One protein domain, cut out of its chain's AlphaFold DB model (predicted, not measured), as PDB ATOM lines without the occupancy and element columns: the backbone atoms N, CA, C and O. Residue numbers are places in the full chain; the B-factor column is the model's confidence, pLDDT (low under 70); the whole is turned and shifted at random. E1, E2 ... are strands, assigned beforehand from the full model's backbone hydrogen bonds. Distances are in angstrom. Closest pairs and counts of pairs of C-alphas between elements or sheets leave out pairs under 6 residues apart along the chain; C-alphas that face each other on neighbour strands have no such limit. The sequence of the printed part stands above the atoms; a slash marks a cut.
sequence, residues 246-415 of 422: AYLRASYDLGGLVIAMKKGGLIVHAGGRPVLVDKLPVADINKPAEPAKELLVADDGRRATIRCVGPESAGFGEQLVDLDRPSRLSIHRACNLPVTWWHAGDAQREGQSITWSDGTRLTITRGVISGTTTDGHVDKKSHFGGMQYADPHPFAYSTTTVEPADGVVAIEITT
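This is residues 246 to 415 of the 422 residues of an uncharacterized protein of Pirellulales bacterium (UniProt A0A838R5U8). Two twisted sheets, one of eight strands and one of seven, stand face to face as a sandwich with their best planes 32 degrees apart, and the long link of residues 379 to 395, between E13 and E14, loops out at one end. The larger sheet runs E5 E6 E7 E8 E15 E12 E11 E10 and the other E1 E2 E3 E4 E9 E14 E13, both all antiparallel. The printed part has 170 residues with no named helix and fifteen named strands, E1 to E15 in order along the chain; the class is all strand. The whole is compact, with a radius of gyration of the C-alphas of 15.9 A, and spans 46 by 38 by 36 A.

In the larger sheet, E5 is residues 294 to 299, E6 303 to 309 (20.1 A), E7 316 to 324 (23.5 A), E8 328 to 335 (22.3 A), E15 408 to 414 (20.1 A), E12 361 to 366, E11 353 to 356 and E10 347 to 350. C-alpha 294 is at (120.136, 168.972, 138.881) and C-alpha 414 at (138.117, 166.645, 158.614). In the other sheet, E1 is residues 246 to 249, beginning at C-alpha 246 (124.396, 175.561, 146.801), E2 258 to 262, E3 265 to 270, E4 273 to 278, E9 339 to 343, E14 396 to 403 (22.9 A) and E13 368 to 378 (23.9 A), which bends by 74 degrees at residue 374.

In the larger sheet E5 E6 E7 E8 form a meander, each strand the antiparallel neighbour of the one before, and so do E10 E11 E12. E7 and E8 are a hairpin, with N 320 and O 332 2.8 A apart, within hydrogen-bond range. E15 has E8 on one side, with N 331 and O 411 at 2.8 A, and E12 on the other side, with N 363 and O 412 at 2.8 A. The edge strands are E5 and E10. In the other sheet E1 E2 E3 E4 form a third meander. E4 pairs with E3 over residues 273 to 277 and with E9 over 277 to 278, where N 277 and O 342 are 2.9 A apart. E13 and E14 are a hairpin, with N 399 and O 373 at 2.9 A. The parts of the sheets that face each other are 9.6 A centre to centre. Between the sheets, the closest C-alphas of E1 and E6 are Leu 248 and Ala 304, 6.8 A.

The two C-alphas farthest apart, those of Asp 300 and Ala 390, are 47.1 A from each other. The printed part has no cut. The links E4 to E5, 15 residues, and E13 to E14, 17 residues, are long. The mean pLDDT of the printed part is 94.6, and residues 382 to 386 are under 70.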
ATOM      1  N   ALA A 246     124.799 176.181 145.545       97.75
ATOM      2  CA  ALA A 246     124.396 175.561 146.801       97.75
ATOM      3  C   ALA A 246     125.532 175.651 147.820       97.75
ATOM      4  O   ALA A 246     126.702 175.577 147.454       97.75
ATOM      5  N   TYR A 247     125.193 175.800 149.097       98.62
ATOM      6  CA  TYR A 247     126.159 175.993 150.176       98.62
ATOM      7  C   TYR A 247     125.772 175.156 151.386       98.62
ATOM      8  O   TYR A 247     124.605 175.168 151.775       98.62
ATOM      9  N   LEU A 248     126.747 174.509 152.023       98.75
ATOM     10  CA  LEU A 248     126.606 173.921 153.356       98.75
ATOM     11  C   LEU A 248     127.674 174.521 154.267       98.75
ATOM     12  O   LEU A 248     128.830 174.668 153.871       98.75
ATOM     13  N   ARG A 249     127.318 174.816 155.511       98.25
ATOM     14  CA  ARG A 249     128.268 175.239 156.543       98.25
ATOM     15  C   ARG A 249     128.066 174.455 157.828       98.25
ATOM     16  O   ARG A 249     126.943 174.095 158.182       98.25
ATOM     17  N   ALA A 250     129.156 174.189 158.531       97.94
ATOM     18  CA  ALA A 250     129.125 173.480 159.802       97.94
ATOM     19  C   ALA A 250     128.814 174.401 160.988       97.94
ATOM     20  O   ALA A 250     128.149 173.977 161.928       97.94
ATOM     21  N   SER A 251     129.273 175.654 160.936       96.19
ATOM     22  CA  SER A 251     129.046 176.663 161.975       96.19
ATOM     23  C   SER A 251     129.134 178.087 161.410       96.19
ATOM     24  O   SER A 251     129.537 178.289 160.259       96.19
ATOM     25  N   TYR A 252     128.757 179.077 162.225       97.38
ATOM     26  CA  TYR A 252     128.995 180.513 161.998       97.38
ATOM     27  C   TYR A 252     130.225 181.023 162.761       97.38
ATOM     28  O   TYR A 252     130.303 182.200 163.118       97.38
ATOM     29  N   ASP A 253     131.176 180.128 163.016       96.12
ATOM     30  CA  ASP A 253     132.431 180.445 163.683       96.12
ATOM     31  C   ASP A 253     133.560 180.556 162.673       96.12
ATOM     32  O   ASP A 253     133.561 179.905 161.621       96.12
ATOM     33  N   LEU A 254     134.526 181.406 163.008       94.81
ATOM     34  CA  LEU A 254     135.689 181.620 162.174       94.81
ATOM     35  C   LEU A 254     136.472 180.307 162.050       94.81
ATOM     36  O   LEU A 254     136.760 179.635 163.036       94.81
ATOM     37  N   GLY A 255     136.790 179.931 160.815       94.62
ATOM     38  CA  GLY A 255     137.518 178.701 160.515       94.62
ATOM     39  C   GLY A 255     136.684 177.420 160.480       94.62
ATOM     40  O   GLY A 255     137.237 176.355 160.196       94.62
ATOM     41  N   GLY A 256     135.368 177.511 160.696       95.75
ATOM     42  CA  GLY A 256     134.444 176.401 160.480       95.75
ATOM     43  C   GLY A 256     134.460 175.880 159.037       95.75
ATOM     44  O   GLY A 256     134.874 176.567 158.102       95.75
ATOM     45  N   LEU A 257     133.996 174.641 158.857       98.12
ATOM     46  CA  LEU A 257     133.907 174.018 157.540       98.12
ATOM     47  C   LEU A 257     132.753 174.637 156.741       98.12
ATOM     48  O   LEU A 257     131.606 174.636 157.200       98.12
ATOM     49  N   VAL A 258     133.050 175.140 155.543       98.50
ATOM     50  CA  VAL A 258     132.054 175.643 154.588       98.50
ATOM     51  C   VAL A 258     132.349 175.074 153.207       98.50
ATOM     52  O   VAL A 258     133.498 175.034 152.778       98.50
ATOM     53  N   ILE A 259     131.317 174.627 152.502       98.69
ATOM     54  CA  ILE A 259     131.408 174.105 151.141       98.69
ATOM     55  C   ILE A 259     130.396 174.818 150.261       98.69
ATOM     56  O   ILE A 259     129.247 175.013 150.657       98.69
ATOM     57  N   ALA A 260     130.825 175.187 149.060       98.25
ATOM     58  CA  ALA A 260     129.962 175.737 148.035       98.25
ATOM     59  C   ALA A 260     130.093 174.950 146.735       98.25
ATOM     60  O   ALA A 260     131.189 174.549 146.340       98.25
ATOM     61  N   MET A 261     128.967 174.771 146.058       97.81
ATOM     62  CA  MET A 261     128.885 174.223 144.719       97.81
ATOM     63  C   MET A 261     128.283 175.261 143.781       97.81
ATOM     64  O   MET A 261     127.260 175.849 144.106       97.81
ATOM     65  N   LYS A 262     128.886 175.445 142.607       95.44
ATOM     66  CA  LYS A 262     128.369 176.288 141.526       95.44
ATOM     67  C   LYS A 262     128.508 175.547 140.218       95.44
ATOM     68  O   LYS A 262     129.633 175.252 139.818       95.44
ATOM     69  N   LYS A 263     127.390 175.245 139.553       94.19
ATOM     70  CA  LYS A 263     127.404 174.592 138.229       94.19
ATOM     71  C   LYS A 263     128.312 173.350 138.195       94.19
ATOM     72  O   LYS A 263     129.100 173.155 137.276       94.19
ATOM     73  N   GLY A 264     128.254 172.561 139.271       95.00
ATOM     74  CA  GLY A 264     129.046 171.350 139.515       95.00
ATOM     75  C   GLY A 264     130.506 171.535 139.957       95.00
ATOM     76  O   GLY A 264     131.138 170.537 140.301       95.00
ATOM     77  N   GLY A 265     131.049 172.756 139.995       96.44
ATOM     78  CA  GLY A 265     132.356 173.042 140.604       96.44
ATOM     79  C   GLY A 265     132.256 173.284 142.106       96.44
ATOM     80  O   GLY A 265     131.268 173.849 142.568       96.44
ATOM     81  N   LEU A 266     133.273 172.859 142.857       97.56
ATOM     82  CA  LEU A 266     133.331 172.893 144.318       97.56
ATOM     83  C   LEU A 266     134.424 173.816 144.856       97.56
ATOM     84  O   LEU A 266     135.536 173.876 144.324       97.56
ATOM     85  N   ILE A 267     134.102 174.459 145.981       98.44
ATOM     86  CA  ILE A 267     135.038 175.196 146.831       98.44
ATOM     87  C   ILE A 267     134.804 174.807 148.290       98.44
ATOM     88  O   ILE A 267     133.714 175.031 148.810       98.44
ATOM     89  N   VAL A 268     135.823 174.259 148.953       98.75
ATOM     90  CA  VAL A 268     135.808 173.909 150.381       98.75
ATOM     91  C   VAL A 268     136.728 174.847 151.155       98.75
ATOM     92  O   VAL A 268     137.920 174.957 150.853       98.75
ATOM     93  N   HIS A 269     136.184 175.453 152.203       98.62
ATOM     94  CA  HIS A 269     136.913 176.142 153.257       98.62
ATOM     95  C   HIS A 269     136.941 175.319 154.537       98.62
ATOM     96  O   HIS A 269     135.933 174.742 154.944       98.62
ATOM     97  N   ALA A 270     138.099 175.310 155.184       98.19
ATOM     98  CA  ALA A 270     138.320 174.714 156.493       98.19
ATOM     99  C   ALA A 270     139.519 175.410 157.155       98.19
ATOM    100  O   ALA A 270     140.449 175.816 156.458       98.19
ATOM    101  N   GLY A 271     139.488 175.625 158.473       96.25
ATOM    102  CA  GLY A 271     140.597 176.292 159.174       96.25
ATOM    103  C   GLY A 271     140.845 177.737 158.710       96.25
ATOM    104  O   GLY A 271     141.956 178.262 158.801       96.25
ATOM    105  N   GLY A 272     139.813 178.373 158.144       95.75
ATOM    106  CA  GLY A 272     139.840 179.765 157.691       95.75
ATOM    107  C   GLY A 272     140.519 179.965 156.337       95.75
ATOM    108  O   GLY A 272     140.915 181.084 156.029       95.75
ATOM    109  N   ARG A 273     140.681 178.904 155.533       97.50
ATOM    110  CA  ARG A 273     141.308 178.983 154.204       97.50
ATOM    111  C   ARG A 273     140.676 178.024 153.187       97.50
ATOM    112  O   ARG A 273     140.079 177.026 153.601       97.50
ATOM    113  N   PRO A 274     140.855 178.271 151.876       98.06
ATOM    114  CA  PRO A 274     140.514 177.301 150.843       98.06
ATOM    115  C   PRO A 274     141.407 176.055 150.935       98.06
ATOM    116  O   PRO A 274     142.626 176.144 150.790       98.06
ATOM    117  N   VAL A 275     140.804 174.882 151.133       98.69
ATOM    118  CA  VAL A 275     141.509 173.580 151.142       98.69
ATOM    119  C   VAL A 275     141.244 172.752 149.884       98.69
ATOM    120  O   VAL A 275     141.975 171.807 149.591       98.69
ATOM    121  N   LEU A 276     140.215 173.124 149.119       98.69
ATOM    122  CA  LEU A 276     139.905 172.576 147.805       98.69
ATOM    123  C   LEU A 276     139.187 173.642 146.983       98.69
ATOM    124  O   LEU A 276     138.106 174.072 147.368       98.69
ATOM    125  N   VAL A 277     139.751 174.031 145.844       98.25
ATOM    126  CA  VAL A 277     139.077 174.867 144.843       98.25
ATOM    127  C   VAL A 277     139.243 174.230 143.472       98.25
ATOM    128  O   VAL A 277     140.357 174.151 142.943       98.25
ATOM    129  N   ASP A 278     138.144 173.744 142.899       96.94
ATOM    130  CA  ASP A 278     138.176 173.108 141.585       96.94
ATOM    131  C   ASP A 278     138.751 174.043 140.518       96.94
ATOM    132  O   ASP A 278     138.425 175.227 140.448       96.94
ATOM    133  N   LYS A 279     139.527 173.479 139.588       94.56
ATOM    134  CA  LYS A 279     139.987 174.203 138.390       94.56
ATOM    135  C   LYS A 279     138.934 174.259 137.274       94.56
ATOM    136  O   LYS A 279     139.281 174.488 136.115       94.56
ATOM    137  N   LEU A 280     137.659 174.041 137.597       91.56
ATOM    138  CA  LEU A 280     136.569 174.212 136.643       91.56
ATOM    139  C   LEU A 280     136.288 175.705 136.421       91.56
ATOM    140  O   LEU A 280     136.270 176.471 137.384       91.56
ATOM    141  N   PRO A 281     136.009 176.143 135.181       87.75
ATOM    142  CA  PRO A 281     135.781 177.552 134.858       87.75
ATOM    143  C   PRO A 281     134.367 178.028 135.255       87.75
ATOM    144  O   PRO A 281     133.701 178.727 134.501       87.75
ATOM    145  N   VAL A 282     133.879 177.654 136.441       88.31
ATOM    146  CA  VAL A 282     132.514 177.983 136.905       88.31
ATOM    147  C   VAL A 282     132.362 179.441 137.349       88.31
ATOM    148  O   VAL A 282     131.243 179.938 137.471       88.31
ATOM    149  N   ALA A 283     133.482 180.134 137.566       82.69
ATOM    150  CA  ALA A 283     133.538 181.543 137.947       82.69
ATOM    151  C   ALA A 283     133.837 182.497 136.769       82.69
ATOM    152  O   ALA A 283     133.988 183.699 136.990       82.69
ATOM    153  N   ASP A 284     133.934 181.998 135.529       83.69
ATOM    154  CA  ASP A 284     134.153 182.854 134.357       83.69
ATOM    155  C   ASP A 284     132.866 183.618 134.002       83.69
ATOM    156  O   ASP A 284     131.905 183.056 133.481       83.69
ATOM    157  N   ILE A 285     132.853 184.920 134.286       78.44
ATOM    158  CA  ILE A 285     131.713 185.804 134.004       78.44
ATOM    159  C   ILE A 285     131.546 186.121 132.511       78.44
ATOM    160  O   ILE A 285     130.456 186.497 132.090       78.44
ATOM    161  N   ASN A 286     132.611 185.999 131.709       77.81
ATOM    162  CA  ASN A 286     132.578 186.274 130.269       77.81
ATOM    163  C   ASN A 286     132.162 185.032 129.476       77.81
ATOM    164  O   ASN A 286     131.615 185.145 128.380       77.81
ATOM    165  N   LYS A 287     132.418 183.848 130.037       82.25
ATOM    166  CA  LYS A 287     131.972 182.564 129.506       82.25
ATOM    167  C   LYS A 287     131.358 181.715 130.625       82.25
ATOM    168  O   LYS A 287     131.982 180.738 131.047       82.25
ATOM    169  N   PRO A 288     130.147 182.067 131.099       82.19
ATOM    170  CA  PRO A 288     129.492 181.320 132.161       82.19
ATOM    171  C   PRO A 288     129.378 179.844 131.791       82.19
ATOM    172  O   PRO A 288     128.987 179.507 130.674       82.19
ATOM    173  N   ALA A 289     129.711 178.963 132.732       86.12
ATOM    174  CA  ALA A 289     129.476 177.538 132.551       86.12
ATOM    175  C   ALA A 289     127.975 177.255 132.374       86.12
ATOM    176  O   ALA A 289     127.125 178.006 132.870       86.12
ATOM    177  N   GLU A 290     127.659 176.151 131.704       89.56
ATOM    178  CA  GLU A 290     126.294 175.631 131.667       89.56
ATOM    179  C   GLU A 290     125.861 175.197 133.076       89.56
ATOM    180  O   GLU A 290     126.696 174.681 133.833       89.56
ATOM    181  N   PRO A 291     124.588 175.389 133.452       89.50
ATOM    182  CA  PRO A 291     124.068 174.896 134.720       89.50
ATOM    183  C   PRO A 291     124.210 173.376 134.854       89.50
ATOM    184  O   PRO A 291     124.163 172.632 133.869       89.50
ATOM    185  N   ALA A 292     124.338 172.893 136.092       91.56
ATOM    186  CA  ALA A 292     124.157 171.473 136.365       91.56
ATOM    187  C   ALA A 292     122.710 171.063 136.043       91.56
ATOM    188  O   ALA A 292     121.780 171.848 136.229       91.56
ATOM    189  N   LYS A 293     122.510 169.820 135.586       92.50
ATOM    190  CA  LYS A 293     121.168 169.312 135.235       92.50
ATOM    191  C   LYS A 293     120.245 169.279 136.447       92.50
ATOM    192  O   LYS A 293     119.041 169.468 136.318       92.50
ATOM    193  N   GLU A 294     120.826 169.011 137.607       95.06
ATOM    194  CA  GLU A 294     120.136 168.972 138.881       95.06
ATOM    195  C   GLU A 294     121.089 169.454 139.971       95.06
ATOM    196  O   GLU A 294     122.274 169.111 139.945       95.06
ATOM    197  N   LEU A 295     120.567 170.237 140.913       96.31
ATOM    198  CA  LEU A 295     121.258 170.685 142.114       96.31
ATOM    199  C   LEU A 295     120.229 170.705 143.245       96.31
ATOM    200  O   LEU A 295     119.281 171.475 143.172       96.31
ATOM    201  N   LEU A 296     120.395 169.842 144.243       97.06
ATOM    202  CA  LEU A 296     119.482 169.717 145.378       97.06
ATOM    203  C   LEU A 296     120.236 169.828 146.693       97.06
ATOM    204  O   LEU A 296     121.358 169.330 146.817       97.06
ATOM    205  N   VAL A 297     119.568 170.405 147.690       98.25
ATOM    206  CA  VAL A 297     120.056 170.504 149.066       98.25
ATOM    207  C   VAL A 297     119.088 169.807 150.020       98.25
ATOM    208  O   VAL A 297     117.881 170.041 149.978       98.25
ATOM    209  N   ALA A 298     119.618 168.975 150.912       98.31
ATOM    210  CA  ALA A 298     118.887 168.399 152.041       98.31
ATOM    211  C   ALA A 298     119.636 168.702 153.345       98.31
ATOM    212  O   ALA A 298     120.860 168.637 153.364       98.31
ATOM    213  N   ASP A 299     118.928 169.034 154.427       98.44
ATOM    214  CA  ASP A 299     119.540 169.358 155.724       98.44
ATOM    215  C   ASP A 299     118.601 168.986 156.880       98.44
ATOM    216  O   ASP A 299     117.465 169.461 156.934       98.44
ATOM    217  N   ASP A 300     119.072 168.149 157.807       97.44
ATOM    218  CA  ASP A 300     118.353 167.776 159.037       97.44
ATOM    219  C   ASP A 300     118.877 168.500 160.295       97.44
ATOM    220  O   ASP A 300     118.442 168.231 161.417       97.44
ATOM    221  N   GLY A 301     119.819 169.430 160.117       95.31
ATOM    222  CA  GLY A 301     120.510 170.174 161.168       95.31
ATOM    223  C   GLY A 301     121.814 169.512 161.615       95.31
ATOM    224  O   GLY A 301     122.801 170.211 161.849       95.31
ATOM    225  N   ARG A 302     121.884 168.178 161.654       97.31
ATOM    226  CA  ARG A 302     123.117 167.438 161.974       97.31
ATOM    227  C   ARG A 302     123.895 167.079 160.714       97.31
ATOM    228  O   ARG A 302     125.118 167.205 160.693       97.31
ATOM    229  N   ARG A 303     123.184 166.637 159.686       98.38
ATOM    230  CA  ARG A 303     123.709 166.243 158.388       98.38
ATOM    231  C   ARG A 303     123.077 167.078 157.299       98.38
ATOM    232  O   ARG A 303     121.873 167.331 157.324       98.38
ATOM    233  N   ALA A 304     123.894 167.465 156.334       98.69
ATOM    234  CA  ALA A 304     123.421 168.127 155.137       98.69
ATOM    235  C   ALA A 304     124.098 167.562 153.894       98.69
ATOM    236  O   ALA A 304     125.264 167.178 153.947       98.69
ATOM    237  N   THR A 305     123.372 167.539 152.784       98.75
ATOM    238  CA  THR A 305     123.816 166.945 151.527       98.75
ATOM    239  C   THR A 305     123.558 167.909 150.378       98.75
ATOM    240  O   THR A 305     122.448 168.428 150.249       98.75
ATOM    241  N   ILE A 306     124.554 168.105 149.512       98.69
ATOM    242  CA  ILE A 306     124.350 168.617 148.152       98.69
ATOM    243  C   ILE A 306     124.409 167.427 147.198       98.69
ATOM    244  O   ILE A 306     125.413 166.711 147.154       98.69
ATOM    245  N   ARG A 307     123.360 167.249 146.396       98.25
ATOM    246  CA  ARG A 307     123.366 166.353 145.238       98.25
ATOM    247  C   ARG A 307     123.409 167.182 143.966       98.25
ATOM    248  O   ARG A 307     122.606 168.093 143.798       98.25
ATOM    249  N   CYS A 308     124.312 166.839 143.060       97.94
ATOM    250  CA  CYS A 308     124.435 167.496 141.765       97.94
ATOM    251  C   CYS A 308     124.633 166.480 140.650       97.94
ATOM    252  O   CYS A 308     125.367 165.510 140.814       97.94
ATOM    253  N   VAL A 309     124.013 166.715 139.497       96.94
ATOM    254  CA  VAL A 309     124.212 165.895 138.295       96.94
ATOM    255  C   VAL A 309     124.830 166.752 137.195       96.94
ATOM    256  O   VAL A 309     124.192 167.664 136.664       96.94
ATOM    257  N   GLY A 310     126.072 166.434 136.830       92.06
ATOM    258  CA  GLY A 310     126.850 167.163 135.834       92.06
ATOM    259  C   GLY A 310     127.806 168.213 136.426       92.06
ATOM    260  O   GLY A 310     128.044 168.219 137.637       92.06
ATOM    261  N   PRO A 311     128.365 169.099 135.578       89.25
ATOM    262  CA  PRO A 311     128.131 169.173 134.136       89.25
ATOM    263  C   PRO A 311     128.881 168.067 133.376       89.25
ATOM    264  O   PRO A 311     130.081 167.861 133.559       89.25
ATOM    265  N   GLU A 312     128.182 167.384 132.463       88.62
ATOM    266  CA  GLU A 312     128.756 166.304 131.635       88.62
ATOM    267  C   GLU A 312     129.910 166.793 130.752       88.62
ATOM    268  O   GLU A 312     130.853 166.050 130.488       88.62
ATOM    269  N   SER A 313     129.874 168.065 130.338       87.69
ATOM    270  CA  SER A 313     130.934 168.705 129.550       87.69
ATOM    271  C   SER A 313     132.279 168.770 130.279       87.69
ATOM    272  O   SER A 313     133.316 168.875 129.627       87.69
ATOM    273  N   ALA A 314     132.273 168.677 131.610       87.62
ATOM    274  CA  ALA A 314     133.466 168.598 132.444       87.62
ATOM    275  C   ALA A 314     133.815 167.157 132.869       87.62
ATOM    276  O   ALA A 314     134.709 166.963 133.687       87.62
ATOM    277  N   GLY A 315     133.122 166.143 132.334       92.31
ATOM    278  CA  GLY A 315     133.350 164.733 132.671       92.31
ATOM    279  C   GLY A 315     132.774 164.301 134.023       92.31
ATOM    280  O   GLY A 315     133.151 163.241 134.525       92.31
ATOM    281  N   PHE A 316     131.874 165.096 134.614       95.38
ATOM    282  CA  PHE A 316     131.193 164.755 135.865       95.38
ATOM    283  C   PHE A 316     129.812 164.152 135.608       95.38
ATOM    284  O   PHE A 316     129.015 164.686 134.837       95.38
ATOM    285  N   GLY A 317     129.538 163.039 136.287       96.06
ATOM    286  CA  GLY A 317     128.208 162.462 136.449       96.06
ATOM    287  C   GLY A 317     127.550 162.979 137.727       96.06
ATOM    288  O   GLY A 317     127.483 164.186 137.962       96.06
ATOM    289  N   GLU A 318     127.058 162.064 138.561       98.06
ATOM    290  CA  GLU A 318     126.535 162.406 139.884       98.06
ATOM    291  C   GLU A 318     127.661 162.796 140.853       98.06
ATOM    292  O   GLU A 318     128.716 162.161 140.918       98.06
ATOM    293  N   GLN A 319     127.407 163.849 141.620       98.44
ATOM    294  CA  GLN A 319     128.237 164.340 142.703       98.44
ATOM    295  C   GLN A 319     127.387 164.396 143.977       98.44
ATOM    296  O   GLN A 319     126.293 164.963 143.969       98.44
ATOM    297  N   LEU A 320     127.901 163.830 145.063       98.62
ATOM    298  CA  LEU A 320     127.301 163.865 146.393       98.62
ATOM    299  C   LEU A 320     128.296 164.487 147.365       98.62
ATOM    300  O   LEU A 320     129.460 164.092 147.413       98.62
ATOM    301  N   VAL A 321     127.839 165.478 148.117       98.75
ATOM    302  CA  VAL A 321     128.634 166.194 149.112       98.75
ATOM    303  C   VAL A 321     127.881 166.146 150.428       98.75
ATOM    304  O   VAL A 321     126.879 166.837 150.570       98.75
ATOM    305  N   ASP A 322     128.372 165.352 151.371       98.81
ATOM    306  CA  ASP A 322     127.757 165.123 152.676       98.81
ATOM    307  C   ASP A 322     128.569 165.805 153.777       98.81
ATOM    308  O   ASP A 322     129.750 165.521 153.964       98.81
ATOM    309  N   LEU A 323     127.930 166.684 154.539       98.81
ATOM    310  CA  LEU A 323     128.485 167.340 155.715       98.81
ATOM    311  C   LEU A 323     127.873 166.729 156.980       98.81
ATOM    312  O   LEU A 323     126.689 166.929 157.240       98.81
ATOM    313  N   ASP A 324     128.676 166.032 157.786       98.44
ATOM    314  CA  ASP A 324     128.328 165.614 159.152       98.44
ATOM    315  C   ASP A 324     128.909 166.645 160.132       98.44
ATOM    316  O   ASP A 324     130.129 166.750 160.331       98.44
ATOM    317  N   ARG A 325     128.033 167.482 160.695       97.56
ATOM    318  CA  ARG A 325     128.445 168.603 161.543       97.56
ATOM    319  C   ARG A 325     128.994 168.101 162.887       97.56
ATOM    320  O   ARG A 325     128.445 167.162 163.465       97.56
ATOM    321  N   PRO A 326     130.038 168.758 163.431       96.06
ATOM    322  CA  PRO A 326     130.604 170.027 162.959       96.06
ATOM    323  C   PRO A 326     131.845 169.901 162.059       96.06
ATOM    324  O   PRO A 326     132.373 170.923 161.635       96.06
ATOM    325  N   SER A 327     132.371 168.700 161.812       96.62
ATOM    326  CA  SER A 327     133.796 168.587 161.466       96.62
ATOM    327  C   SER A 327     134.153 167.615 160.353       96.62
ATOM    328  O   SER A 327     135.344 167.425 160.108       96.62
ATOM    329  N   ARG A 328     133.185 166.990 159.674       98.44
ATOM    330  CA  ARG A 328     133.480 166.013 158.619       98.44
ATOM    331  C   ARG A 328     132.677 166.281 157.359       98.44
ATOM    332  O   ARG A 328     131.453 166.297 157.392       98.44
ATOM    333  N   LEU A 329     133.378 166.413 156.243       98.81
ATOM    334  CA  LEU A 329     132.808 166.501 154.905       98.81
ATOM    335  C   LEU A 329     133.260 165.296 154.082       98.81
ATOM    336  O   LEU A 329     134.444 164.963 154.058       98.81
ATOM    337  N   SER A 330     132.334 164.671 153.372       98.81
ATOM    338  CA  SER A 330     132.601 163.618 152.399       98.81
ATOM    339  C   SER A 330     132.131 164.076 151.025       98.81
ATOM    340  O   SER A 330     131.029 164.589 150.872       98.81
ATOM    341  N   ILE A 331     132.977 163.910 150.018       98.81
ATOM    342  CA  ILE A 331     132.700 164.265 148.628       98.81
ATOM    343  C   ILE A 331     132.849 162.993 147.805       98.81
ATOM    344  O   ILE A 331     133.912 162.378 147.806       98.81
ATOM    345  N   HIS A 332     131.808 162.623 147.072       98.69
ATOM    346  CA  HIS A 332     131.789 161.506 146.138       98.69
ATOM    347  C   HIS A 332     131.452 162.025 144.747       98.69
ATOM    348  O   HIS A 332     130.428 162.674 144.552       98.69
ATOM    349  N   ARG A 333     132.310 161.750 143.766       98.38
ATOM    350  CA  ARG A 333     132.160 162.237 142.392       98.38
ATOM    351  C   ARG A 333     132.286 161.088 141.414       98.38
ATOM    352  O   ARG A 333     133.344 160.469 141.337       98.38
ATOM    353  N   ALA A 334     131.234 160.832 140.646       98.38
ATOM    354  CA  ALA A 334     131.331 160.017 139.446       98.38
ATOM    355  C   ALA A 334     132.042 160.836 138.360       98.38
ATOM    356  O   ALA A 334     131.539 161.875 137.928       98.38
ATOM    357  N   CYS A 335     133.219 160.390 137.935       97.25
ATOM    358  CA  CYS A 335     134.011 161.050 136.905       97.25
ATOM    359  C   CYS A 335     134.948 160.061 136.210       97.25
ATOM    360  O   CYS A 335     135.502 159.152 136.826       97.25
ATOM    361  N   ASN A 336     135.148 160.244 134.910       95.00
ATOM    362  CA  ASN A 336     136.061 159.434 134.095       95.00
ATOM    363  C   ASN A 336     137.363 160.169 133.738       95.00
ATOM    364  O   ASN A 336     138.229 159.591 133.087       95.00
ATOM    365  N   LEU A 337     137.486 161.429 134.154       96.31
ATOM    366  CA  LEU A 337     138.662 162.266 133.959       96.31
ATOM    367  C   LEU A 337     139.353 162.542 135.302       96.31
ATOM    368  O   LEU A 337     138.687 162.509 136.345       96.31
ATOM    369  N   PRO A 338     140.662 162.851 135.288       97.69
ATOM    370  CA  PRO A 338     141.359 163.316 136.476       97.69
ATOM    371  C   PRO A 338     140.716 164.590 137.034       97.69
ATOM    372  O   PRO A 338     140.413 165.529 136.293       97.69
ATOM    373  N   VAL A 339     140.564 164.655 138.355       97.88
ATOM    374  CA  VAL A 339     140.058 165.844 139.056       97.88
ATOM    375  C   VAL A 339     141.246 166.640 139.575       97.88
ATOM    376  O   VAL A 339     142.115 166.084 140.242       97.88
ATOM    377  N   THR A 340     141.297 167.938 139.266       98.00
ATOM    378  CA  THR A 340     142.368 168.828 139.735       98.00
ATOM    379  C   THR A 340     141.800 170.036 140.462       98.00
ATOM    380  O   THR A 340     140.936 170.740 139.935       98.00
ATOM    381  N   TRP A 341     142.361 170.320 141.631       98.44
ATOM    382  CA  TRP A 341     142.066 171.514 142.415       98.44
ATOM    383  C   TRP A 341     143.355 172.190 142.871       98.44
ATOM    384  O   TRP A 341     144.434 171.589 142.846       98.44
ATOM    385  N   TRP A 342     143.239 173.445 143.288       98.25
ATOM    386  CA  TRP A 342     144.270 174.126 144.061       98.25
ATOM    387  C   TRP A 342     143.834 174.294 145.516       98.25
ATOM    388  O   TRP A 342     142.655 174.148 145.847       98.25
ATOM    389  N   HIS A 343     144.795 174.556 146.394       98.25
ATOM    390  CA  HIS A 343     144.541 174.846 147.800       98.25
ATOM    391  C   HIS A 343     145.503 175.915 148.319       98.25
ATOM    392  O   HIS A 343     146.622 176.055 147.820       98.25
ATOM    393  N   ALA A 344     145.061 176.663 149.327       96.94
ATOM    394  CA  ALA A 344     145.852 177.696 149.974       96.94
ATOM    395  C   ALA A 344     146.609 177.157 151.197       96.94
ATOM    396  O   ALA A 344     146.258 176.126 151.782       96.94
ATOM    397  N   GLY A 345     147.632 177.907 151.603       95.00
ATOM    398  CA  GLY A 345     148.472 177.608 152.759       95.00
ATOM    399  C   GLY A 345     149.449 176.451 152.549       95.00
ATOM    400  O   GLY A 345     149.340 175.656 151.612       95.00
ATOM    401  N   ASP A 346     150.396 176.358 153.477       95.25
ATOM    402  CA  ASP A 346     151.438 175.337 153.466       95.25
ATOM    403  C   ASP A 346     150.885 174.015 153.999       95.25
ATOM    404  O   ASP A 346     150.732 173.813 155.207       95.25
ATOM    405  N   ALA A 347     150.552 173.114 153.079       97.38
ATOM    406  CA  ALA A 347     150.064 171.784 153.398       97.38
ATOM    407  C   ALA A 347     151.151 170.730 153.175       97.38
ATOM    408  O   ALA A 347     151.937 170.804 152.229       97.38
ATOM    409  N   GLN A 348     151.169 169.709 154.024       97.94
ATOM    410  CA  GLN A 348     152.061 168.564 153.896       97.94
ATOM    411  C   GLN A 348     151.306 167.378 153.313       97.94
ATOM    412  O   GLN A 348     150.224 167.019 153.783       97.94
ATOM    413  N   ARG A 349     151.884 166.757 152.283       97.44
ATOM    414  CA  ARG A 349     151.342 165.543 151.676       97.44
ATOM    415  C   ARG A 349     152.006 164.306 152.269       97.44
ATOM    416  O   ARG A 349     153.223 164.164 152.208       97.44
ATOM    417  N   GLU A 350     151.182 163.357 152.695       97.88
ATOM    418  CA  GLU A 350     151.591 162.028 153.143       97.88
ATOM    419  C   GLU A 350     150.714 160.968 152.461       97.88
ATOM    420  O   GLU A 350     149.549 160.754 152.807       97.88
ATOM    421  N   GLY A 351     151.255 160.316 151.428       97.31
ATOM    422  CA  GLY A 351     150.521 159.324 150.639       97.31
ATOM    423  C   GLY A 351     149.289 159.918 149.944       97.31
ATOM    424  O   GLY A 351     149.428 160.719 149.014       97.31
ATOM    425  N   GLN A 352     148.102 159.487 150.391       98.38
ATOM    426  CA  GLN A 352     146.778 159.924 149.915       98.38
ATOM    427  C   GLN A 352     146.155 161.029 150.788       98.38
ATOM    428  O   GLN A 352     144.975 161.334 150.634       98.38
ATOM    429  N   SER A 353     146.912 161.599 151.730       98.44
ATOM    430  CA  SER A 353     146.437 162.668 152.613       98.44
ATOM    431  C   SER A 353     147.228 163.958 152.430       98.44
ATOM    432  O   SER A 353     148.427 163.932 152.150       98.44
ATOM    433  N   ILE A 354     146.544 165.079 152.626       98.56
ATOM    434  CA  ILE A 354     147.081 166.436 152.680       98.56
ATOM    435  C   ILE A 354     146.660 167.017 154.032       98.56
ATOM    436  O   ILE A 354     145.478 166.986 154.373       98.56
ATOM    437  N   THR A 355     147.616 167.496 154.823       98.50
ATOM    438  CA  THR A 355     147.380 167.994 156.188       98.50
ATOM    439  C   THR A 355     147.936 169.403 156.340       98.50
ATOM    440  O   THR A 355     149.040 169.689 155.878       98.50
ATOM    441  N   TRP A 356     147.186 170.278 157.005       98.44
ATOM    442  CA  TRP A 356     147.606 171.636 157.345       98.44
ATOM    443  C   TRP A 356     148.052 171.725 158.807       98.44
ATOM    444  O   TRP A 356     147.723 170.873 159.634       98.44
ATOM    445  N   SER A 357     148.789 172.786 159.136       96.94
ATOM    446  CA  SER A 357     149.342 173.030 160.477       96.94
ATOM    447  C   SER A 357     148.295 173.167 161.585       96.94
ATOM    448  O   SER A 357     148.605 172.919 162.746       96.94
ATOM    449  N   ASP A 358     147.058 173.526 161.240       95.94
ATOM    450  CA  ASP A 358     145.944 173.613 162.186       95.94
ATOM    451  C   ASP A 358     145.261 172.263 162.443       95.94
ATOM    452  O   ASP A 358     144.297 172.211 163.193       95.94
ATOM    453  N   GLY A 359     145.736 171.170 161.839       97.25
ATOM    454  CA  GLY A 359     145.151 169.839 161.978       97.25
ATOM    455  C   GLY A 359     144.029 169.532 160.986       97.25
ATOM    456  O   GLY A 359     143.529 168.406 160.984       97.25
ATOM    457  N   THR A 360     143.649 170.475 160.116       98.31
ATOM    458  CA  THR A 360     142.769 170.181 158.978       98.31
ATOM    459  C   THR A 360     143.418 169.115 158.105       98.31
ATOM    460  O   THR A 360     144.611 169.183 157.799       98.31
ATOM    461  N   ARG A 361     142.633 168.122 157.689       98.62
ATOM    462  CA  ARG A 361     143.096 167.013 156.854       98.62
ATOM    463  C   ARG A 361     142.127 166.764 155.712       98.62
ATOM    464  O   ARG A 361     140.926 166.689 155.934       98.62
ATOM    465  N   LEU A 362     142.676 166.577 154.518       98.81
ATOM    466  CA  LEU A 362     141.993 166.081 153.330       98.81
ATOM    467  C   LEU A 362     142.583 164.713 152.974       98.81
ATOM    468  O   LEU A 362     143.794 164.594 152.805       98.81
ATOM    469  N   THR A 363     141.752 163.685 152.837       98.81
ATOM    470  CA  THR A 363     142.165 162.316 152.508       98.81
ATOM    471  C   THR A 363     141.402 161.802 151.293       98.81
ATOM    472  O   THR A 363     140.176 161.873 151.240       98.81
ATOM    473  N   ILE A 364     142.121 161.239 150.323       98.81
ATOM    474  CA  ILE A 364     141.520 160.548 149.178       98.81
ATOM    475  C   ILE A 364     141.145 159.135 149.611       98.81
ATOM    476  O   ILE A 364     142.010 158.302 149.880       98.81
ATOM    477  N   THR A 365     139.845 158.872 149.702       98.69
ATOM    478  CA  THR A 365     139.295 157.569 150.104       98.69
ATOM    479  C   THR A 365     139.016 156.667 148.904       98.69
ATOM    480  O   THR A 365     138.974 155.447 149.050       98.69
ATOM    481  N   ARG A 366     138.881 157.247 147.701       98.62
ATOM    482  CA  ARG A 366     138.826 156.522 146.423       98.62
ATOM    483  C   ARG A 366     139.454 157.346 145.304       98.62
ATOM    484  O   ARG A 366     139.191 158.540 145.194       98.62
ATOM    485  N   GLY A 367     140.236 156.681 144.460       98.38
ATOM    486  CA  GLY A 367     141.121 157.324 143.489       98.38
ATOM    487  C   GLY A 367     142.565 157.344 143.985       98.38
ATOM    488  O   GLY A 367     142.874 156.818 145.056       98.38
ATOM    489  N   VAL A 368     143.462 157.918 143.189       98.56
ATOM    490  CA  VAL A 368     144.895 157.992 143.507       98.56
ATOM    491  C   VAL A 368     145.414 159.379 143.174       98.56
ATOM    492  O   VAL A 368     145.265 159.827 142.039       98.56
ATOM    493  N   ILE A 369     146.068 160.051 144.128       98.50
ATOM    494  CA  ILE A 369     146.809 161.284 143.827       98.50
ATOM    495  C   ILE A 369     147.941 160.960 142.840       98.50
ATOM    496  O   ILE A 369     148.964 160.390 143.236       98.50
ATOM    497  N   SER A 370     147.774 161.350 141.576       97.94
ATOM    498  CA  SER A 370     148.763 161.153 140.508       97.94
ATOM    499  C   SER A 370     149.806 162.260 140.453       97.94
ATOM    500  O   SER A 370     150.923 162.017 140.001       97.94
ATOM    501  N   GLY A 371     149.489 163.454 140.958       97.00
ATOM    502  CA  GLY A 371     150.404 164.585 140.900       97.00
ATOM    503  C   GLY A 371     150.104 165.670 141.921       97.00
ATOM    504  O   GLY A 371     148.956 165.915 142.285       97.00
ATOM    505  N   THR A 372     151.173 166.328 142.358       97.44
ATOM    506  CA  THR A 372     151.120 167.608 143.061       97.44
ATOM    507  C   THR A 372     152.116 168.550 142.412       97.44
ATOM    508  O   THR A 372     153.266 168.167 142.191       97.44
ATOM    509  N   THR A 373     151.690 169.768 142.104       97.81
ATOM    510  CA  THR A 373     152.548 170.778 141.479       97.81
ATOM    511  C   THR A 373     152.521 172.036 142.323       97.81
ATOM    512  O   THR A 373     151.473 172.682 142.418       97.81
ATOM    513  N   THR A 374     153.668 172.367 142.920       96.25
ATOM    514  CA  THR A 374     153.918 173.674 143.536       96.25
ATOM    515  C   THR A 374     153.702 174.753 142.480       96.25
ATOM    516  O   THR A 374     154.159 174.593 141.349       96.25
ATOM    517  N   ASP A 375     152.956 175.802 142.822       95.25
ATOM    518  CA  ASP A 375     152.600 176.898 141.909       95.25
ATOM    519  C   ASP A 375     151.851 176.450 140.633       95.25
ATOM    520  O   ASP A 375     151.877 177.115 139.595       95.25
ATOM    521  N   GLY A 376     151.147 175.311 140.684       96.44
ATOM    522  CA  GLY A 376     150.380 174.768 139.552       96.44
ATOM    523  C   GLY A 376     149.091 175.538 139.218       96.44
ATOM    524  O   GLY A 376     148.419 175.256 138.212       96.44
ATOM    525  N   HIS A 377     148.718 176.506 140.053       96.19
ATOM    526  CA  HIS A 377     147.707 177.509 139.756       96.19
ATOM    527  C   HIS A 377     148.272 178.895 140.043       96.19
ATOM    528  O   HIS A 377     148.864 179.111 141.088       96.19
ATOM    529  N   VAL A 378     148.066 179.821 139.114       94.44
ATOM    530  CA  VAL A 378     148.349 181.241 139.308       94.44
ATOM    531  C   VAL A 378     147.071 181.968 138.961       94.44
ATOM    532  O   VAL A 378     146.544 181.775 137.856       94.44
ATOM    533  N   ASP A 379     146.579 182.779 139.887       89.06
ATOM    534  CA  ASP A 379     145.397 183.587 139.639       89.06
ATOM    535  C   ASP A 379     145.620 184.479 138.416       89.06
ATOM    536  O   ASP A 379     146.640 185.158 138.284       89.06
ATOM    537  N   LYS A 380     144.627 184.534 137.530       82.94
ATOM    538  CA  LYS A 380     144.618 185.454 136.391       82.94
ATOM    539  C   LYS A 380     143.274 186.148 136.332       82.94
ATOM    540  O   LYS A 380     142.241 185.492 136.443       82.94
ATOM    541  N   LYS A 381     143.278 187.463 136.113       76.31
ATOM    542  CA  LYS A 381     142.043 188.209 135.869       76.31
ATOM    543  C   LYS A 381     141.882 188.587 134.416       76.31
ATOM    544  O   LYS A 381     142.775 189.151 133.793       76.31
ATOM    545  N   SER A 382     140.677 188.329 133.937       63.53
ATOM    546  CA  SER A 382     140.049 189.020 132.827       63.53
ATOM    547  C   SER A 382     138.910 189.855 133.411       63.53
ATOM    548  O   SER A 382     138.105 189.356 134.197       63.53
ATOM    549  N   HIS A 383     138.856 191.144 133.087       66.69
ATOM    550  CA  HIS A 383     137.714 191.976 133.461       66.69
ATOM    551  C   HIS A 383     136.660 191.957 132.365       66.69
ATOM    552  O   HIS A 383     136.944 191.684 131.194       66.69
ATOM    553  N   PHE A 384     135.435 192.274 132.769       55.72
ATOM    554  CA  PHE A 384     134.316 192.473 131.866       55.72
ATOM    555  C   PHE A 384     134.661 193.536 130.807       55.72
ATOM    556  O   PHE A 384     135.219 194.587 131.121       55.72
ATOM    557  N   GLY A 385     134.399 193.248 129.533       61.34
ATOM    558  CA  GLY A 385     134.717 194.166 128.431       61.34
ATOM    559  C   GLY A 385     136.195 194.214 128.009       61.34
ATOM    560  O   GLY A 385     136.557 195.053 127.190       61.34
ATOM    561  N   GLY A 386     137.054 193.322 128.524       65.31
ATOM    562  CA  GLY A 386     138.415 193.134 128.001       65.31
ATOM    563  C   GLY A 386     139.447 194.165 128.461       65.31
ATOM    564  O   GLY A 386     140.528 194.242 127.872       65.31
ATOM    565  N   MET A 387     139.149 194.940 129.510       72.19
ATOM    566  CA  MET A 387     140.138 195.830 130.119       72.19
ATOM    567  C   MET A 387     141.343 195.013 130.608       72.19
ATOM    568  O   MET A 387     141.193 193.975 131.257       72.19
ATOM    569  N   GLN A 388     142.539 195.474 130.244       81.75
ATOM    570  CA  GLN A 388     143.797 194.859 130.649       81.75
ATOM    571  C   GLN A 388     144.287 195.485 131.953       81.75
ATOM    572  O   GLN A 388     144.138 196.688 132.162       81.75
ATOM    573  N   TYR A 389     144.932 194.677 132.789       85.94
ATOM    574  CA  TYR A 389     145.601 195.118 134.011       85.94
ATOM    575  C   TYR A 389     146.969 194.473 134.090       85.94
ATOM    576  O   TYR A 389     147.183 193.382 133.552       85.94
ATOM    577  N   ALA A 390     147.879 195.129 134.796       89.31
ATOM    578  CA  ALA A 390     149.063 194.460 135.296       89.31
ATOM    579  C   ALA A 390     148.793 193.965 136.723       89.31
ATOM    580  O   ALA A 390     148.169 194.660 137.525       89.31
ATOM    581  N   ASP A 391     149.280 192.763 137.021       91.31
ATOM    582  CA  ASP A 391     149.288 192.188 138.364       91.31
ATOM    583  C   ASP A 391     150.749 192.096 138.844       91.31
ATOM    584  O   ASP A 391     151.460 191.159 138.466       91.31
ATOM    585  N   PRO A 392     151.258 193.104 139.576       90.50
ATOM    586  CA  PRO A 392     152.578 193.050 140.204       90.50
ATOM    587  C   PRO A 392     152.693 192.014 141.333       90.50
ATOM    588  O   PRO A 392     153.818 191.707 141.731       90.50
ATOM    589  N   HIS A 393     151.579 191.474 141.839       91.44
ATOM    590  CA  HIS A 393     151.545 190.566 142.988       91.44
ATOM    591  C   HIS A 393     150.708 189.312 142.674       91.44
ATOM    592  O   HIS A 393     149.686 189.069 143.327       91.44
ATOM    593  N   PRO A 394     151.116 188.501 141.678       92.38
ATOM    594  CA  PRO A 394     150.391 187.287 141.342       92.38
ATOM    595  C   PRO A 394     150.449 186.312 142.519       92.38
ATOM    596  O   PRO A 394     151.512 186.081 143.095       92.38
ATOM    597  N   PHE A 395     149.309 185.710 142.843       94.12
ATOM    598  CA  PHE A 395     149.252 184.643 143.835       94.12
ATOM    599  C   PHE A 395     149.317 183.297 143.124       94.12
ATOM    600  O   PHE A 395     148.637 183.084 142.113       94.12
ATOM    601  N   ALA A 396     150.167 182.421 143.651       96.06
ATOM    602  CA  ALA A 396     150.380 181.079 143.151       96.06
ATOM    603  C   ALA A 396     150.029 180.056 144.233       96.06
ATOM    604  O   ALA A 396     150.254 180.285 145.421       96.06
ATOM    605  N   TYR A 397     149.469 178.929 143.808       97.62
ATOM    606  CA  TYR A 397     148.961 177.886 144.684       97.62
ATOM    607  C   TYR A 397     149.415 176.516 144.218       97.62
ATOM    608  O   TYR A 397     149.502 176.228 143.017       97.62
ATOM    609  N   SER A 398     149.624 175.637 145.193       97.94
ATOM    610  CA  SER A 398     149.816 174.222 144.920       97.94
ATOM    611  C   SER A 398     148.544 173.620 144.331       97.94
ATOM    612  O   SER A 398     147.427 173.956 144.728       97.94
ATOM    613  N   THR A 399     148.720 172.708 143.378       98.56
ATOM    614  CA  THR A 399     147.625 171.917 142.804       98.56
ATOM    615  C   THR A 399     147.793 170.447 143.121       98.56
ATOM    616  O   THR A 399     148.919 169.957 143.202       98.56
ATOM    617  N   THR A 400     146.670 169.751 143.271       98.62
ATOM    618  CA  THR A 400     146.605 168.297 143.434       98.62
ATOM    619  C   THR A 400     145.718 167.717 142.341       98.62
ATOM    620  O   THR A 400     144.617 168.220 142.114       98.62
ATOM    621  N   THR A 401     146.195 166.661 141.682       98.62
ATOM    622  CA  THR A 401     145.443 165.898 140.680       98.62
ATOM    623  C   THR A 401     145.200 164.482 141.186       98.62
ATOM    624  O   THR A 401     146.127 163.817 141.657       98.62
ATOM    625  N   VAL A 402     143.955 164.019 141.078       98.69
ATOM    626  CA  VAL A 402     143.536 162.663 141.450       98.69
ATOM    627  C   VAL A 402     142.948 161.941 140.250       98.69
ATOM    628  O   VAL A 402     142.015 162.437 139.616       98.69
ATOM    629  N   GLU A 403     143.465 160.744 139.984       98.50
ATOM    630  CA  GLU A 403     142.891 159.813 139.015       98.50
ATOM    631  C   GLU A 403     141.695 159.079 139.629       98.50
ATOM    632  O   GLU A 403     141.806 158.580 140.760       98.50
ATOM    633  N   PRO A 404     140.566 158.964 138.909       98.38
ATOM    634  CA  PRO A 404     139.422 158.197 139.380       98.38
ATOM    635  C   PRO A 404     139.743 156.700 139.459       98.38
ATOM    636  O   PRO A 404     140.388 156.135 138.577       98.38
ATOM    637  N   ALA A 405     139.223 156.030 140.490       98.38
ATOM    638  CA  ALA A 405     139.234 154.572 140.601       98.38
ATOM    639  C   ALA A 405     137.823 154.033 140.333       98.38
ATOM    640  O   ALA A 405     136.873 154.392 141.031       98.38
ATOM    641  N   ASP A 406     137.693 153.196 139.300       97.50
ATOM    642  CA  ASP A 406     136.421 152.701 138.743       97.50
ATOM    643  C   ASP A 406     135.414 153.824 138.439       97.50
ATOM    644  O   ASP A 406     134.227 153.737 138.754       97.50
ATOM    645  N   GLY A 407     135.906 154.917 137.851       97.69
ATOM    646  CA  GLY A 407     135.069 156.057 137.480       97.69
ATOM    647  C   GLY A 407     134.586 156.897 138.666       97.69
ATOM    648  O   GLY A 407     133.589 157.607 138.537       97.69
ATOM    649  N   VAL A 408     135.247 156.805 139.827       98.44
ATOM    650  CA  VAL A 408     134.890 157.579 141.023       98.44
ATOM    651  C   VAL A 408     136.123 158.185 141.690       98.44
ATOM    652  O   VAL A 408     137.137 157.512 141.886       98.44
ATOM    653  N   VAL A 409     135.995 159.440 142.118       98.69
ATOM    654  CA  VAL A 409     136.870 160.082 143.110       98.69
ATOM    655  C   VAL A 409     136.071 160.292 144.394       98.69
ATOM    656  O   VAL A 409     134.947 160.794 144.349       98.69
ATOM    657  N   ALA A 410     136.640 159.909 145.537       98.75
ATOM    658  CA  ALA A 410     136.063 160.186 146.848       98.75
ATOM    659  C   ALA A 410     137.085 160.849 147.773       98.75
ATOM    660  O   ALA A 410     138.238 160.417 147.859       98.75
ATOM    661  N   ILE A 411     136.648 161.908 148.447       98.88
ATOM    662  CA  ILE A 411     137.465 162.769 149.299       98.88
ATOM    663  C   ILE A 411     136.771 162.896 150.648       98.88
ATOM    664  O   ILE A 411     135.562 163.100 150.719       98.88
ATOM    665  N   GLU A 412     137.540 162.807 151.720       98.88
ATOM    666  CA  GLU A 412     137.106 163.156 153.064       98.88
ATOM    667  C   GLU A 412     137.906 164.355 153.563       98.88
ATOM    668  O   GLU A 412     139.123 164.392 153.404       98.88
ATOM    669  N   ILE A 413     137.229 165.329 154.166       98.81
ATOM    670  CA  ILE A 413     137.851 166.483 154.808       98.81
ATOM    671  C   ILE A 413     137.400 166.516 156.261       98.81
ATOM    672  O   ILE A 413     136.203 166.523 156.547       98.81
ATOM    673  N   THR A 414     138.363 166.546 157.175       98.50
ATOM    674  CA  THR A 414     138.117 166.645 158.614       98.50
ATOM    675  C   THR A 414     138.810 167.859 159.199       98.50
ATOM    676  O   THR A 414     139.981 168.105 158.898       98.50
ATOM    677  N   THR A 415     138.123 168.570 160.083       97.31
ATOM    678  CA  THR A 415     138.711 169.623 160.916       97.31
ATOM    679  C   THR A 415     138.818 169.154 162.364       97.31
ATOM    680  O   THR A 415     138.002 168.339 162.813       97.31
TER     681      THR A 415